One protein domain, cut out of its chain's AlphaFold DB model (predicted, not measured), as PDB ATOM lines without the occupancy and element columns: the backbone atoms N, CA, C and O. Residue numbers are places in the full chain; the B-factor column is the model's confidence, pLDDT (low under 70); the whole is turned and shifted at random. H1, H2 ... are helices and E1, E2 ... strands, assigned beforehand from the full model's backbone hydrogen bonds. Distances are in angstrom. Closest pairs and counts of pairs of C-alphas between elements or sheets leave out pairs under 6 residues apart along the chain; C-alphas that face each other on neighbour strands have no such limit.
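This is residues 132 to 217 of the 334 residues of an uncharacterized protein of Stentor coeruleus (UniProt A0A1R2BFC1). A thin rod holds two separate two-stranded ribbons along its length: E1 and E4 form one, with H3 packed on E1 and H2 near one end, while the hairpin of E2 and E3 makes the opposite end of the rod. The short helix H1 lies between the two ribbons. The 86 printed residues hold three named helices and four named strands, in the order E1, H1, E2, E3, E4, H2, H3; both sheets are antiparallel and the class is mixed, helices and strands. The whole is only just extended, close to loose, with a radius of gyration of the C-alphas of 18.4 A and spans of 63 by 20 by 15 A.

E1, residues 132 to 139, and E4, residues 179 to 186, are antiparallel neighbours at 149 degrees; N 134 and O 184 are within hydrogen-bond range at 2.8 A. The closest C-alphas of E1 and H3, residues 203 to 216, are Val 136 and Gln 211, 5.9 A apart. H2, residues 188 to 197, only just touches H3, with 3 pairs of C-alphas within 8 A, about perpendicular at 85 degrees; the closest C-alphas are Ser 195 and Val 206, 7.0 A, and H3 touches with residues 203 to 206 alone. H1, residues 140 to 146, comes closest to E4 at the C-alphas of Gln 140 and Leu 179, 5.9 A. E2, residues 153 to 157, and E3, residues 163 to 167, form an antiparallel hairpin at 149 degrees, with N 156 and O 164 2.8 A apart. E2 and E4 are apart. In H1, H2 and H3 every O i to N i+4 pair is within hydrogen-bond range.

E1 begins at C-alpha 132 (-28.108, -57.094, -23.391) and is 21.3 A long; E4 is 20.1 A. H3 is 19.9 A and ends at C-alpha 216 (-27.448, -52.047, -45.904). H2 is 14.3 A, E2 and E3 are 13.1 A each, and H1 is 9.9 A.

The C-alphas of Asn 160 and Gly 200, the two farthest apart, are 63.1 A apart. The printed part has no cut; the link from E3 to E4, 11 residues, is long. The mean pLDDT of the printed part is 71.8, and 35 residues are under 70: residues 169 to 177, 191 to 192 and 194 to 217.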
ATOM      1  N   VAL A 132     -29.156 -56.332 -22.719       72.00
ATOM      2  CA  VAL A 132     -28.108 -57.094 -23.391       72.00
ATOM      3  C   VAL A 132     -27.330 -56.174 -24.318       72.00
ATOM      4  O   VAL A 132     -27.898 -55.496 -25.174       72.00
ATOM      5  N   LYS A 133     -26.004 -56.169 -24.162       76.31
ATOM      6  CA  LYS A 133     -25.082 -55.424 -25.025       76.31
ATOM      7  C   LYS A 133     -24.715 -56.262 -26.242       76.31
ATOM      8  O   LYS A 133     -24.130 -57.337 -26.115       76.31
ATOM      9  N   ILE A 134     -25.042 -55.759 -27.425       70.50
ATOM     10  CA  ILE A 134     -24.783 -56.413 -28.705       70.50
ATOM     11  C   ILE A 134     -23.734 -55.595 -29.463       70.50
ATOM     12  O   ILE A 134     -23.964 -54.413 -29.724       70.50
ATOM     13  N   PRO A 135     -22.596 -56.187 -29.866       70.62
ATOM     14  CA  PRO A 135     -21.642 -55.493 -30.717       70.62
ATOM     15  C   PRO A 135     -22.236 -55.314 -32.122       70.62
ATOM     16  O   PRO A 135     -22.623 -56.284 -32.777       70.62
ATOM     17  N   VAL A 136     -22.298 -54.077 -32.607       73.56
ATOM     18  CA  VAL A 136     -22.814 -53.704 -33.930       73.56
ATOM     19  C   VAL A 136     -21.768 -52.870 -34.663       73.56
ATOM     20  O   VAL A 136     -21.046 -52.076 -34.068       73.56
ATOM     21  N   LEU A 137     -21.661 -53.067 -35.975       75.69
ATOM     22  CA  LEU A 137     -20.840 -52.233 -36.846       75.69
ATOM     23  C   LEU A 137     -21.736 -51.173 -37.484       75.69
ATOM     24  O   LEU A 137     -22.649 -51.522 -38.231       75.69
ATOM     25  N   ILE A 138     -21.483 -49.901 -37.185       72.25
ATOM     26  CA  ILE A 138     -22.296 -48.774 -37.658       72.25
ATOM     27  C   ILE A 138     -21.421 -47.867 -38.537       72.25
ATOM     28  O   ILE A 138     -20.258 -47.638 -38.189       72.25
ATOM     29  N   PRO A 139     -21.930 -47.344 -39.668       79.12
ATOM     30  CA  PRO A 139     -21.219 -46.335 -40.448       79.12
ATOM     31  C   PRO A 139     -20.879 -45.101 -39.603       79.12
ATOM     32  O   PRO A 139     -21.714 -44.591 -38.848       79.12
ATOM     33  N   GLN A 140     -19.652 -44.598 -39.731       77.75
ATOM     34  CA  GLN A 140     -19.181 -43.446 -38.962       77.75
ATOM     35  C   GLN A 140     -20.004 -42.174 -39.251       77.75
ATOM     36  O   GLN A 140     -20.149 -41.322 -38.376       77.75
ATOM     37  N   SER A 141     -20.583 -42.044 -40.448       75.44
ATOM     38  CA  SER A 141     -21.522 -40.979 -40.820       75.44
ATOM     39  C   SER A 141     -22.776 -40.965 -39.945       75.44
ATOM     40  O   SER A 141     -23.194 -39.895 -39.504       75.44
ATOM     41  N   MET A 142     -23.347 -42.131 -39.629       75.50
ATOM     42  CA  MET A 142     -24.521 -42.240 -38.761       75.50
ATOM     43  C   MET A 142     -24.187 -41.831 -37.329       75.50
ATOM     44  O   MET A 142     -24.951 -41.088 -36.717       75.50
ATOM     45  N   MET A 143     -23.025 -42.249 -36.818       76.00
ATOM     46  CA  MET A 143     -22.545 -41.800 -35.507       76.00
ATOM     47  C   MET A 143     -22.329 -40.286 -35.467       76.00
ATOM     48  O   MET A 143     -22.774 -39.629 -34.529       76.00
ATOM     49  N   ARG A 144     -21.701 -39.718 -36.507       76.56
ATOM     50  CA  ARG A 144     -21.500 -38.269 -36.621       76.56
ATOM     51  C   ARG A 144     -22.820 -37.506 -36.640       76.56
ATOM     52  O   ARG A 144     -22.939 -36.525 -35.918       76.56
ATOM     53  N   LYS A 145     -23.817 -37.976 -37.398       78.19
ATOM     54  CA  LYS A 145     -25.166 -37.384 -37.419       78.19
ATOM     55  C   LYS A 145     -25.837 -37.453 -36.048       78.19
ATOM     56  O   LYS A 145     -26.362 -36.448 -35.593       78.19
ATOM     57  N   ALA A 146     -25.778 -38.600 -35.371       78.38
ATOM     58  CA  ALA A 146     -26.368 -38.764 -34.041       78.38
ATOM     59  C   ALA A 146     -25.726 -37.851 -32.980       78.38
ATOM     60  O   ALA A 146     -26.398 -37.418 -32.050       78.38
ATOM     61  N   GLN A 147     -24.434 -37.548 -33.126       82.12
ATOM     62  CA  GLN A 147     -23.669 -36.692 -32.215       82.12
ATOM     63  C   GLN A 147     -23.535 -35.237 -32.699       82.12
ATOM     64  O   GLN A 147     -22.801 -34.466 -32.086       82.12
ATOM     65  N   ASN A 148     -24.211 -34.850 -33.789       80.94
ATOM     66  CA  ASN A 148     -24.087 -33.532 -34.427       80.94
ATOM     67  C   ASN A 148     -22.626 -33.108 -34.704       80.94
ATOM     68  O   ASN A 148     -22.264 -31.940 -34.578       80.94
ATOM     69  N   LEU A 149     -21.774 -34.064 -35.078       80.19
ATOM     70  CA  LEU A 149     -20.372 -33.820 -35.408       80.19
ATOM     71  C   LEU A 149     -20.216 -33.269 -36.837       80.19
ATOM     72  O   LEU A 149     -20.995 -33.630 -37.726       80.19
ATOM     73  N   PRO A 150     -19.181 -32.446 -37.094       78.25
ATOM     74  CA  PRO A 150     -18.924 -31.899 -38.421       78.25
ATOM     75  C   PRO A 150     -18.623 -33.000 -39.459       78.25
ATOM     76  O   PRO A 150     -18.127 -34.081 -39.110       78.25
ATOM     77  N   PRO A 151     -18.905 -32.743 -40.752       75.62
ATOM     78  CA  PRO A 151     -18.655 -33.703 -41.821       75.62
ATOM     79  C   PRO A 151     -17.152 -33.991 -41.967       75.62
ATOM     80  O   PRO A 151     -16.330 -33.101 -41.721       75.62
ATOM     81  N   PRO A 152     -16.776 -35.212 -42.390       77.12
ATOM     82  CA  PRO A 152     -15.377 -35.593 -42.533       77.12
ATOM     83  C   PRO A 152     -14.650 -34.676 -43.522       77.12
ATOM     84  O   PRO A 152     -15.204 -34.290 -44.552       77.12
ATOM     85  N   THR A 153     -13.403 -34.334 -43.214       81.25
ATOM     86  CA  THR A 153     -12.565 -33.457 -44.033       81.25
ATOM     87  C   THR A 153     -11.381 -34.210 -44.619       81.25
ATOM     88  O   THR A 153     -10.823 -35.108 -43.993       81.25
ATOM     89  N   ILE A 154     -10.981 -33.826 -45.829       79.06
ATOM     90  CA  ILE A 154      -9.707 -34.228 -46.429       79.06
ATOM     91  C   ILE A 154      -8.907 -32.986 -46.796       79.06
ATOM     92  O   ILE A 154      -9.468 -31.981 -47.229       79.06
ATOM     93  N   GLN A 155      -7.591 -33.058 -46.639       85.38
ATOM     94  CA  GLN A 155      -6.693 -32.026 -47.140       85.38
ATOM     95  C   GLN A 155      -6.360 -32.324 -48.599       85.38
ATOM     96  O   GLN A 155      -5.979 -33.442 -48.946       85.38
ATOM     97  N   ARG A 156      -6.527 -31.327 -49.467       83.44
ATOM     98  CA  ARG A 156      -6.194 -31.417 -50.885       83.44
ATOM     99  C   ARG A 156      -5.158 -30.359 -51.224       83.44
ATOM    100  O   ARG A 156      -5.394 -29.174 -51.012       83.44
ATOM    101  N   VAL A 157      -4.042 -30.805 -51.791       89.25
ATOM    102  CA  VAL A 157      -3.001 -29.919 -52.317       89.25
ATOM    103  C   VAL A 157      -3.437 -29.415 -53.694       89.25
ATOM    104  O   VAL A 157      -3.806 -30.202 -54.573       89.25
ATOM    105  N   LEU A 158      -3.454 -28.098 -53.863       85.62
ATOM    106  CA  LEU A 158      -3.736 -27.419 -55.120       85.62
ATOM    107  C   LEU A 158      -2.480 -27.368 -56.001       85.62
ATOM    108  O   LEU A 158      -1.359 -27.588 -55.551       85.62
ATOM    109  N   LYS A 159      -2.656 -27.067 -57.292       88.00
ATOM    110  CA  LYS A 159      -1.546 -27.024 -58.265       88.00
ATOM    111  C   LYS A 159      -0.490 -25.958 -57.944       88.00
ATOM    112  O   LYS A 159       0.626 -26.059 -58.433       88.00
ATOM    113  N   ASN A 160      -0.852 -24.952 -57.154       88.12
ATOM    114  CA  ASN A 160       0.023 -23.886 -56.673       88.12
ATOM    115  C   ASN A 160       0.737 -24.231 -55.350       88.12
ATOM    116  O   ASN A 160       1.477 -23.399 -54.845       88.12
ATOM    117  N   GLY A 161       0.536 -25.435 -54.798       86.56
ATOM    118  CA  GLY A 161       1.159 -25.880 -53.547       86.56
ATOM    119  C   GLY A 161       0.346 -25.586 -52.283       86.56
ATOM    120  O   GLY A 161       0.663 -26.135 -51.230       86.56
ATOM    121  N   ASP A 162      -0.734 -24.804 -52.379       88.19
ATOM    122  CA  ASP A 162      -1.594 -24.502 -51.233       88.19
ATOM    123  C   ASP A 162      -2.409 -25.729 -50.807       88.19
ATOM    124  O   ASP A 162      -2.934 -26.478 -51.637       88.19
ATOM    125  N   VAL A 163      -2.562 -25.920 -49.497       88.94
ATOM    126  CA  VAL A 163      -3.357 -27.012 -48.927       88.94
ATOM    127  C   VAL A 163      -4.718 -26.475 -48.501       88.94
ATOM    128  O   VAL A 163      -4.806 -25.651 -47.595       88.94
ATOM    129  N   ILE A 164      -5.790 -26.967 -49.126       86.56
ATOM    130  CA  ILE A 164      -7.167 -26.626 -48.748       86.56
ATOM    131  C   ILE A 164      -7.862 -27.801 -48.063       86.56
ATOM    132  O   ILE A 164      -7.681 -28.962 -48.436       86.56
ATOM    133  N   THR A 165      -8.708 -27.498 -47.082       83.62
ATOM    134  CA  THR A 165      -9.553 -28.494 -46.416       83.62
ATOM    135  C   THR A 165     -10.880 -28.610 -47.160       83.62
ATOM    136  O   THR A 165     -11.628 -27.644 -47.267       83.62
ATOM    137  N   VAL A 166     -11.185 -29.799 -47.679       79.19
ATOM    138  CA  VAL A 166     -12.429 -30.096 -48.395       79.19
ATOM    139  C   VAL A 166     -13.321 -30.961 -47.510       79.19
ATOM    140  O   VAL A 166     -12.920 -32.047 -47.090       79.19
ATOM    141  N   HIS A 167     -14.543 -30.498 -47.246       78.69
ATOM    142  CA  HIS A 167     -15.560 -31.282 -46.542       78.69
ATOM    143  C   HIS A 167     -16.175 -32.322 -47.488       78.69
ATOM    144  O   HIS A 167     -16.691 -31.993 -48.557       78.69
ATOM    145  N   LEU A 168     -16.134 -33.591 -47.091       70.75
ATOM    146  CA  LEU A 168     -16.740 -34.697 -47.819       70.75
ATOM    147  C   LEU A 168     -18.231 -34.765 -47.478       70.75
ATOM    148  O   LEU A 168     -18.630 -35.299 -46.448       70.75
ATOM    149  N   LEU A 169     -19.059 -34.221 -48.370       65.06
ATOM    150  CA  LEU A 169     -20.520 -34.168 -48.224       65.06
ATOM    151  C   LEU A 169     -21.242 -35.436 -48.730       65.06
ATOM    152  O   LEU A 169     -22.465 -35.445 -48.837       65.06
ATOM    153  N   SER A 170     -20.513 -36.495 -49.105       56.22
ATOM    154  CA  SER A 170     -21.102 -37.670 -49.761       56.22
ATOM    155  C   SER A 170     -21.206 -38.881 -48.835       56.22
ATOM    156  O   SER A 170     -20.218 -39.563 -48.571       56.22
ATOM    157  N   ASP A 171     -22.444 -39.212 -48.466       53.34
ATOM    158  CA  ASP A 171     -22.837 -40.437 -47.751       53.34
ATOM    159  C   ASP A 171     -22.725 -41.722 -48.611       53.34
ATOM    160  O   ASP A 171     -23.118 -42.802 -48.180       53.34
ATOM    161  N   LYS A 172     -22.256 -41.638 -49.867       53.81
ATOM    162  CA  LYS A 172     -22.407 -42.735 -50.849       53.81
ATOM    163  C   LYS A 172     -21.154 -43.584 -51.075       53.81
ATOM    164  O   LYS A 172     -21.234 -44.598 -51.766       53.81
ATOM    165  N   SER A 173     -20.000 -43.199 -50.530       57.19
ATOM    166  CA  SER A 173     -18.730 -43.893 -50.775       57.19
ATOM    167  C   SER A 173     -18.269 -44.671 -49.536       57.19
ATOM    168  O   SER A 173     -17.980 -44.090 -48.494       57.19
ATOM    169  N   ARG A 174     -18.143 -46.003 -49.661       56.75
ATOM    170  CA  ARG A 174     -17.629 -46.886 -48.589       56.75
ATOM    171  C   ARG A 174     -16.182 -46.577 -48.183       56.75
ATOM    172  O   ARG A 174     -15.757 -46.972 -47.107       56.75
ATOM    173  N   VAL A 175     -15.423 -45.898 -49.046       61.12
ATOM    174  CA  VAL A 175     -14.027 -45.508 -48.784       61.12
ATOM    175  C   VAL A 175     -13.962 -44.308 -47.834       61.12
ATOM    176  O   VAL A 175     -13.023 -44.195 -47.054       61.12
ATOM    177  N   SER A 176     -14.972 -43.434 -47.866       62.88
ATOM    178  CA  SER A 176     -15.053 -42.225 -47.034       62.88
ATOM    179  C   SER A 176     -15.892 -42.396 -45.766       62.88
ATOM    180  O   SER A 176     -15.970 -41.464 -44.968       62.88
ATOM    181  N   ASP A 177     -16.521 -43.558 -45.578       69.94
ATOM    182  CA  ASP A 177     -17.383 -43.840 -44.431       69.94
ATOM    183  C   ASP A 177     -17.101 -45.234 -43.836       69.94
ATOM    184  O   ASP A 177     -17.773 -46.213 -44.181       69.94
ATOM    185  N   PRO A 178     -16.059 -45.364 -42.991       74.81
ATOM    186  CA  PRO A 178     -15.687 -46.645 -42.404       74.81
ATOM    187  C   PRO A 178     -16.720 -47.118 -41.371       74.81
ATOM    188  O   PRO A 178     -17.356 -46.324 -40.678       74.81
ATOM    189  N   LEU A 179     -16.851 -48.440 -41.233       79.38
ATOM    190  CA  LEU A 179     -17.664 -49.055 -40.185       79.38
ATOM    191  C   LEU A 179     -16.911 -49.025 -38.849       79.38
ATOM    192  O   LEU A 179     -15.788 -49.524 -38.754       79.38
ATOM    193  N   VAL A 180     -17.549 -48.487 -37.814       77.06
ATOM    194  CA  VAL A 180     -17.008 -48.397 -36.452       77.06
ATOM    195  C   VAL A 180     -17.734 -49.395 -35.551       77.06
ATOM    196  O   VAL A 180     -18.937 -49.618 -35.694       77.06
ATOM    197  N   LYS A 181     -16.995 -50.026 -34.631       78.31
ATOM    198  CA  LYS A 181     -17.567 -50.908 -33.605       78.31
ATOM    199  C   LYS A 181     -18.313 -50.069 -32.569       78.31
ATOM    200  O   LYS A 181     -17.715 -49.196 -31.950       78.31
ATOM    201  N   ALA A 182     -19.585 -50.372 -32.372       73.81
ATOM    202  CA  ALA A 182     -20.450 -49.794 -31.354       73.81
ATOM    203  C   ALA A 182     -21.147 -50.909 -30.562       73.81
ATOM    204  O   ALA A 182     -21.220 -52.053 -31.014       73.81
ATOM    205  N   GLU A 183     -21.670 -50.582 -29.386       74.12
ATOM    206  CA  GLU A 183     -22.497 -51.490 -28.589       74.12
ATOM    207  C   GLU A 183     -23.936 -50.978 -28.595       74.12
ATOM    208  O   GLU A 183     -24.209 -49.869 -28.141       74.12
ATOM    209  N   ALA A 184     -24.857 -51.781 -29.124       72.38
ATOM    210  CA  ALA A 184     -26.286 -51.534 -29.000       72.38
ATOM    211  C   ALA A 184     -26.785 -52.208 -27.718       72.38
ATOM    212  O   ALA A 184     -26.557 -53.400 -27.519       72.38
ATOM    213  N   GLN A 185     -27.454 -51.453 -26.849       74.19
ATOM    214  CA  GLN A 185     -28.174 -52.014 -25.707       74.19
ATOM    215  C   GLN A 185     -29.592 -52.352 -26.155       74.19
ATOM    216  O   GLN A 185     -30.285 -51.489 -26.688       74.19
ATOM    217  N   VAL A 186     -29.991 -53.610 -25.982       70.81
ATOM    218  CA  VAL A 186     -31.337 -54.092 -26.309       70.81
ATOM    219  C   VAL A 186     -31.900 -54.815 -25.100       70.81
ATOM    220  O   VAL A 186     -31.226 -55.659 -24.503       70.81
ATOM    221  N   ASP A 187     -33.143 -54.511 -24.752       75.62
ATOM    222  CA  ASP A 187     -33.810 -55.168 -23.640       75.62
ATOM    223  C   ASP A 187     -34.058 -56.647 -23.949       75.62
ATOM    224  O   ASP A 187     -34.446 -57.046 -25.054       75.62
ATOM    225  N   GLN A 188     -33.865 -57.497 -22.942       70.56
ATOM    226  CA  GLN A 188     -34.002 -58.946 -23.098       70.56
ATOM    227  C   GLN A 188     -35.429 -59.357 -23.514       70.56
ATOM    228  O   GLN A 188     -35.627 -60.368 -24.192       70.56
ATOM    229  N   SER A 189     -36.438 -58.574 -23.130       71.12
ATOM    230  CA  SER A 189     -37.835 -58.744 -23.542       71.12
ATOM    231  C   SER A 189     -38.030 -58.514 -25.045       71.12
ATOM    232  O   SER A 189     -38.677 -59.329 -25.706       71.12
ATOM    233  N   GLU A 190     -37.431 -57.460 -25.599       70.25
ATOM    234  CA  GLU A 190     -37.498 -57.119 -27.025       70.25
ATOM    235  C   GLU A 190     -36.756 -58.143 -27.882       70.25
ATOM    236  O   GLU A 190     -37.257 -58.605 -28.908       70.25
ATOM    237  N   LEU A 191     -35.590 -58.578 -27.413       67.75
ATOM    238  CA  LEU A 191     -34.783 -59.606 -28.059       67.75
ATOM    239  C   LEU A 191     -35.534 -60.947 -28.148       67.75
ATOM    240  O   LEU A 191     -35.533 -61.612 -29.189       67.75
ATOM    241  N   ASN A 192     -36.256 -61.307 -27.084       67.44
ATOM    242  CA  ASN A 192     -37.131 -62.479 -27.051       67.44
ATOM    243  C   ASN A 192     -38.403 -62.312 -27.900       67.44
ATOM    244  O   ASN A 192     -38.919 -63.294 -28.437       67.44
ATOM    245  N   ALA A 193     -38.927 -61.096 -28.048       70.19
ATOM    246  CA  ALA A 193     -40.038 -60.824 -28.959       70.19
ATOM    247  C   ALA A 193     -39.598 -60.951 -30.430       70.19
ATOM    248  O   ALA A 193     -40.286 -61.590 -31.232       70.19
ATOM    249  N   MET A 194     -38.415 -60.435 -30.774       65.44
ATOM    250  CA  MET A 194     -37.834 -60.564 -32.113       65.44
ATOM    251  C   MET A 194     -37.495 -62.015 -32.465       65.44
ATOM    252  O   MET A 194     -37.751 -62.445 -33.588       65.44
ATOM    253  N   SER A 195     -36.976 -62.810 -31.523       64.94
ATOM    254  CA  SER A 195     -36.695 -64.233 -31.773       64.94
ATOM    255  C   SER A 195     -37.969 -65.035 -32.075       64.94
ATOM    256  O   SER A 195     -37.967 -65.895 -32.964       64.94
ATOM    257  N   LYS A 196     -39.088 -64.696 -31.413       66.25
ATOM    258  CA  LYS A 196     -40.420 -65.251 -31.705       66.25
ATOM    259  C   LYS A 196     -40.915 -64.847 -33.098       66.25
ATOM    260  O   LYS A 196     -41.382 -65.708 -33.842       66.25
ATOM    261  N   GLN A 197     -40.762 -63.579 -33.490       63.88
ATOM    262  CA  GLN A 197     -41.131 -63.101 -34.833       63.88
ATOM    263  C   GLN A 197     -40.270 -63.728 -35.945       63.88
ATOM    264  O   GLN A 197     -40.762 -64.012 -37.038       63.88
ATOM    265  N   LEU A 198     -38.999 -64.019 -35.660       59.28
ATOM    266  CA  LEU A 198     -38.050 -64.613 -36.602       59.28
ATOM    267  C   LEU A 198     -38.103 -66.151 -36.658       59.28
ATOM    268  O   LEU A 198     -37.178 -66.769 -37.183       59.28
ATOM    269  N   LYS A 199     -39.194 -66.777 -36.184       60.69
ATOM    270  CA  LYS A 199     -39.446 -68.233 -36.241       60.69
ATOM    271  C   LYS A 199     -38.390 -69.090 -35.522       60.69
ATOM    272  O   LYS A 199     -38.016 -70.148 -36.022       60.69
ATOM    273  N   GLY A 200     -37.896 -68.654 -34.360       59.22
ATOM    274  CA  GLY A 200     -37.010 -69.481 -33.524       59.22
ATOM    275  C   GLY A 200     -35.575 -69.614 -34.045       59.22
ATOM    276  O   GLY A 200     -34.884 -70.576 -33.711       59.22
ATOM    277  N   LYS A 201     -35.107 -68.665 -34.865       67.69
ATOM    278  CA  LYS A 201     -33.697 -68.598 -35.261       67.69
ATOM    279  C   LYS A 201     -32.783 -68.433 -34.035       67.69
ATOM    280  O   LYS A 201     -33.148 -67.719 -33.099       67.69
ATOM    281  N   PRO A 202     -31.577 -69.030 -34.049       64.75
ATOM    282  CA  PRO A 202     -30.599 -68.837 -32.985       64.75
ATOM    283  C   PRO A 202     -30.213 -67.357 -32.870       64.75
ATOM    284  O   PRO A 202     -30.110 -66.656 -33.878       64.75
ATOM    285  N   LEU A 203     -29.951 -66.894 -31.645       63.19
ATOM    286  CA  LEU A 203     -29.691 -65.485 -31.336       63.19
ATOM    287  C   LEU A 203     -28.584 -64.861 -32.205       63.19
ATOM    288  O   LEU A 203     -28.718 -63.735 -32.673       63.19
ATOM    289  N   ASN A 204     -27.542 -65.629 -32.522       65.75
ATOM    290  CA  ASN A 204     -26.459 -65.188 -33.404       65.75
ATOM    291  C   ASN A 204     -26.947 -64.807 -34.813       65.75
ATOM    292  O   ASN A 204     -26.424 -63.871 -35.412       65.75
ATOM    293  N   GLN A 205     -27.964 -65.499 -35.342       67.69
ATOM    294  CA  GLN A 205     -28.564 -65.141 -36.629       67.69
ATOM    295  C   GLN A 205     -29.386 -63.859 -36.524       67.69
ATOM    296  O   GLN A 205     -29.297 -63.023 -37.418       67.69
ATOM    297  N   VAL A 206     -30.121 -63.673 -35.427       64.94
ATOM    298  CA  VAL A 206     -30.879 -62.440 -35.165       64.94
ATOM    299  C   VAL A 206     -29.933 -61.240 -35.082       64.94
ATOM    300  O   VAL A 206     -30.149 -60.245 -35.765       64.94
ATOM    301  N   ILE A 207     -28.824 -61.370 -34.347       64.88
ATOM    302  CA  ILE A 207     -27.773 -60.344 -34.256       64.88
ATOM    303  C   ILE A 207     -27.195 -60.030 -35.641       64.88
ATOM    304  O   ILE A 207     -27.055 -58.863 -36.006       64.88
ATOM    305  N   SER A 208     -26.906 -61.057 -36.446       67.94
ATOM    306  CA  SER A 208     -26.378 -60.862 -37.800       67.94
ATOM    307  C   SER A 208     -27.384 -60.207 -38.756       67.94
ATOM    308  O   SER A 208     -26.991 -59.418 -39.615       67.94
ATOM    309  N   ASP A 209     -28.678 -60.506 -38.602       65.25
ATOM    310  CA  ASP A 209     -29.758 -59.922 -39.399       65.25
ATOM    311  C   ASP A 209     -29.934 -58.436 -39.036       65.25
ATOM    312  O   ASP A 209     -30.016 -57.598 -39.936       65.25
ATOM    313  N   ILE A 210     -29.878 -58.095 -37.742       64.94
ATOM    314  CA  ILE A 210     -29.894 -56.710 -37.242       64.94
ATOM    315  C   ILE A 210     -28.691 -55.930 -37.790       64.94
ATOM    316  O   ILE A 210     -28.861 -54.877 -38.402       64.94
ATOM    317  N   GLN A 211     -27.474 -56.469 -37.664       64.06
ATOM    318  CA  GLN A 211     -26.273 -55.845 -38.235       64.06
ATOM    319  C   GLN A 211     -26.422 -55.608 -39.744       64.06
ATOM    320  O   GLN A 211     -26.056 -54.550 -40.256       64.06
ATOM    321  N   ARG A 212     -26.996 -56.570 -40.474       65.44
ATOM    322  CA  ARG A 212     -27.195 -56.463 -41.923       65.44
ATOM    323  C   ARG A 212     -28.212 -55.382 -42.301       65.44
ATOM    324  O   ARG A 212     -28.004 -54.738 -43.328       65.44
ATOM    325  N   GLN A 213     -29.262 -55.187 -41.500       65.69
ATOM    326  CA  GLN A 213     -30.241 -54.107 -41.671       65.69
ATOM    327  C   GLN A 213     -29.612 -52.731 -41.439       65.69
ATOM    328  O   GLN A 213     -29.815 -51.827 -42.245       65.69
ATOM    329  N   PHE A 214     -28.788 -52.579 -40.400       60.28
ATOM    330  CA  PHE A 214     -28.091 -51.316 -40.137       60.28
ATOM    331  C   PHE A 214     -27.048 -50.970 -41.208       60.28
ATOM    332  O   PHE A 214     -26.915 -49.807 -41.574       60.28
ATOM    333  N   ILE A 215     -26.327 -51.963 -41.743       58.78
ATOM    334  CA  ILE A 215     -25.267 -51.734 -42.743       58.78
ATOM    335  C   ILE A 215     -25.834 -51.459 -44.143       58.78
ATOM    336  O   ILE A 215     -25.260 -50.665 -44.885       58.78
ATOM    337  N   ASN A 216     -26.918 -52.132 -44.536       58.69
ATOM    338  CA  ASN A 216     -27.448 -52.047 -45.904       58.69
ATOM    339  C   ASN A 216     -28.735 -51.216 -46.022       58.69
ATOM    340  O   ASN A 216     -29.229 -51.043 -47.129       58.69
ATOM    341  N   GLY A 217     -29.274 -50.706 -44.910       53.50
ATOM    342  CA  GLY A 217     -30.561 -50.015 -44.878       53.50
ATOM    343  C   GLY A 217     -31.760 -50.944 -45.115       53.50
ATOM    344  O   GLY A 217     -31.620 -52.128 -45.432       53.50
TER     345      GLY A 217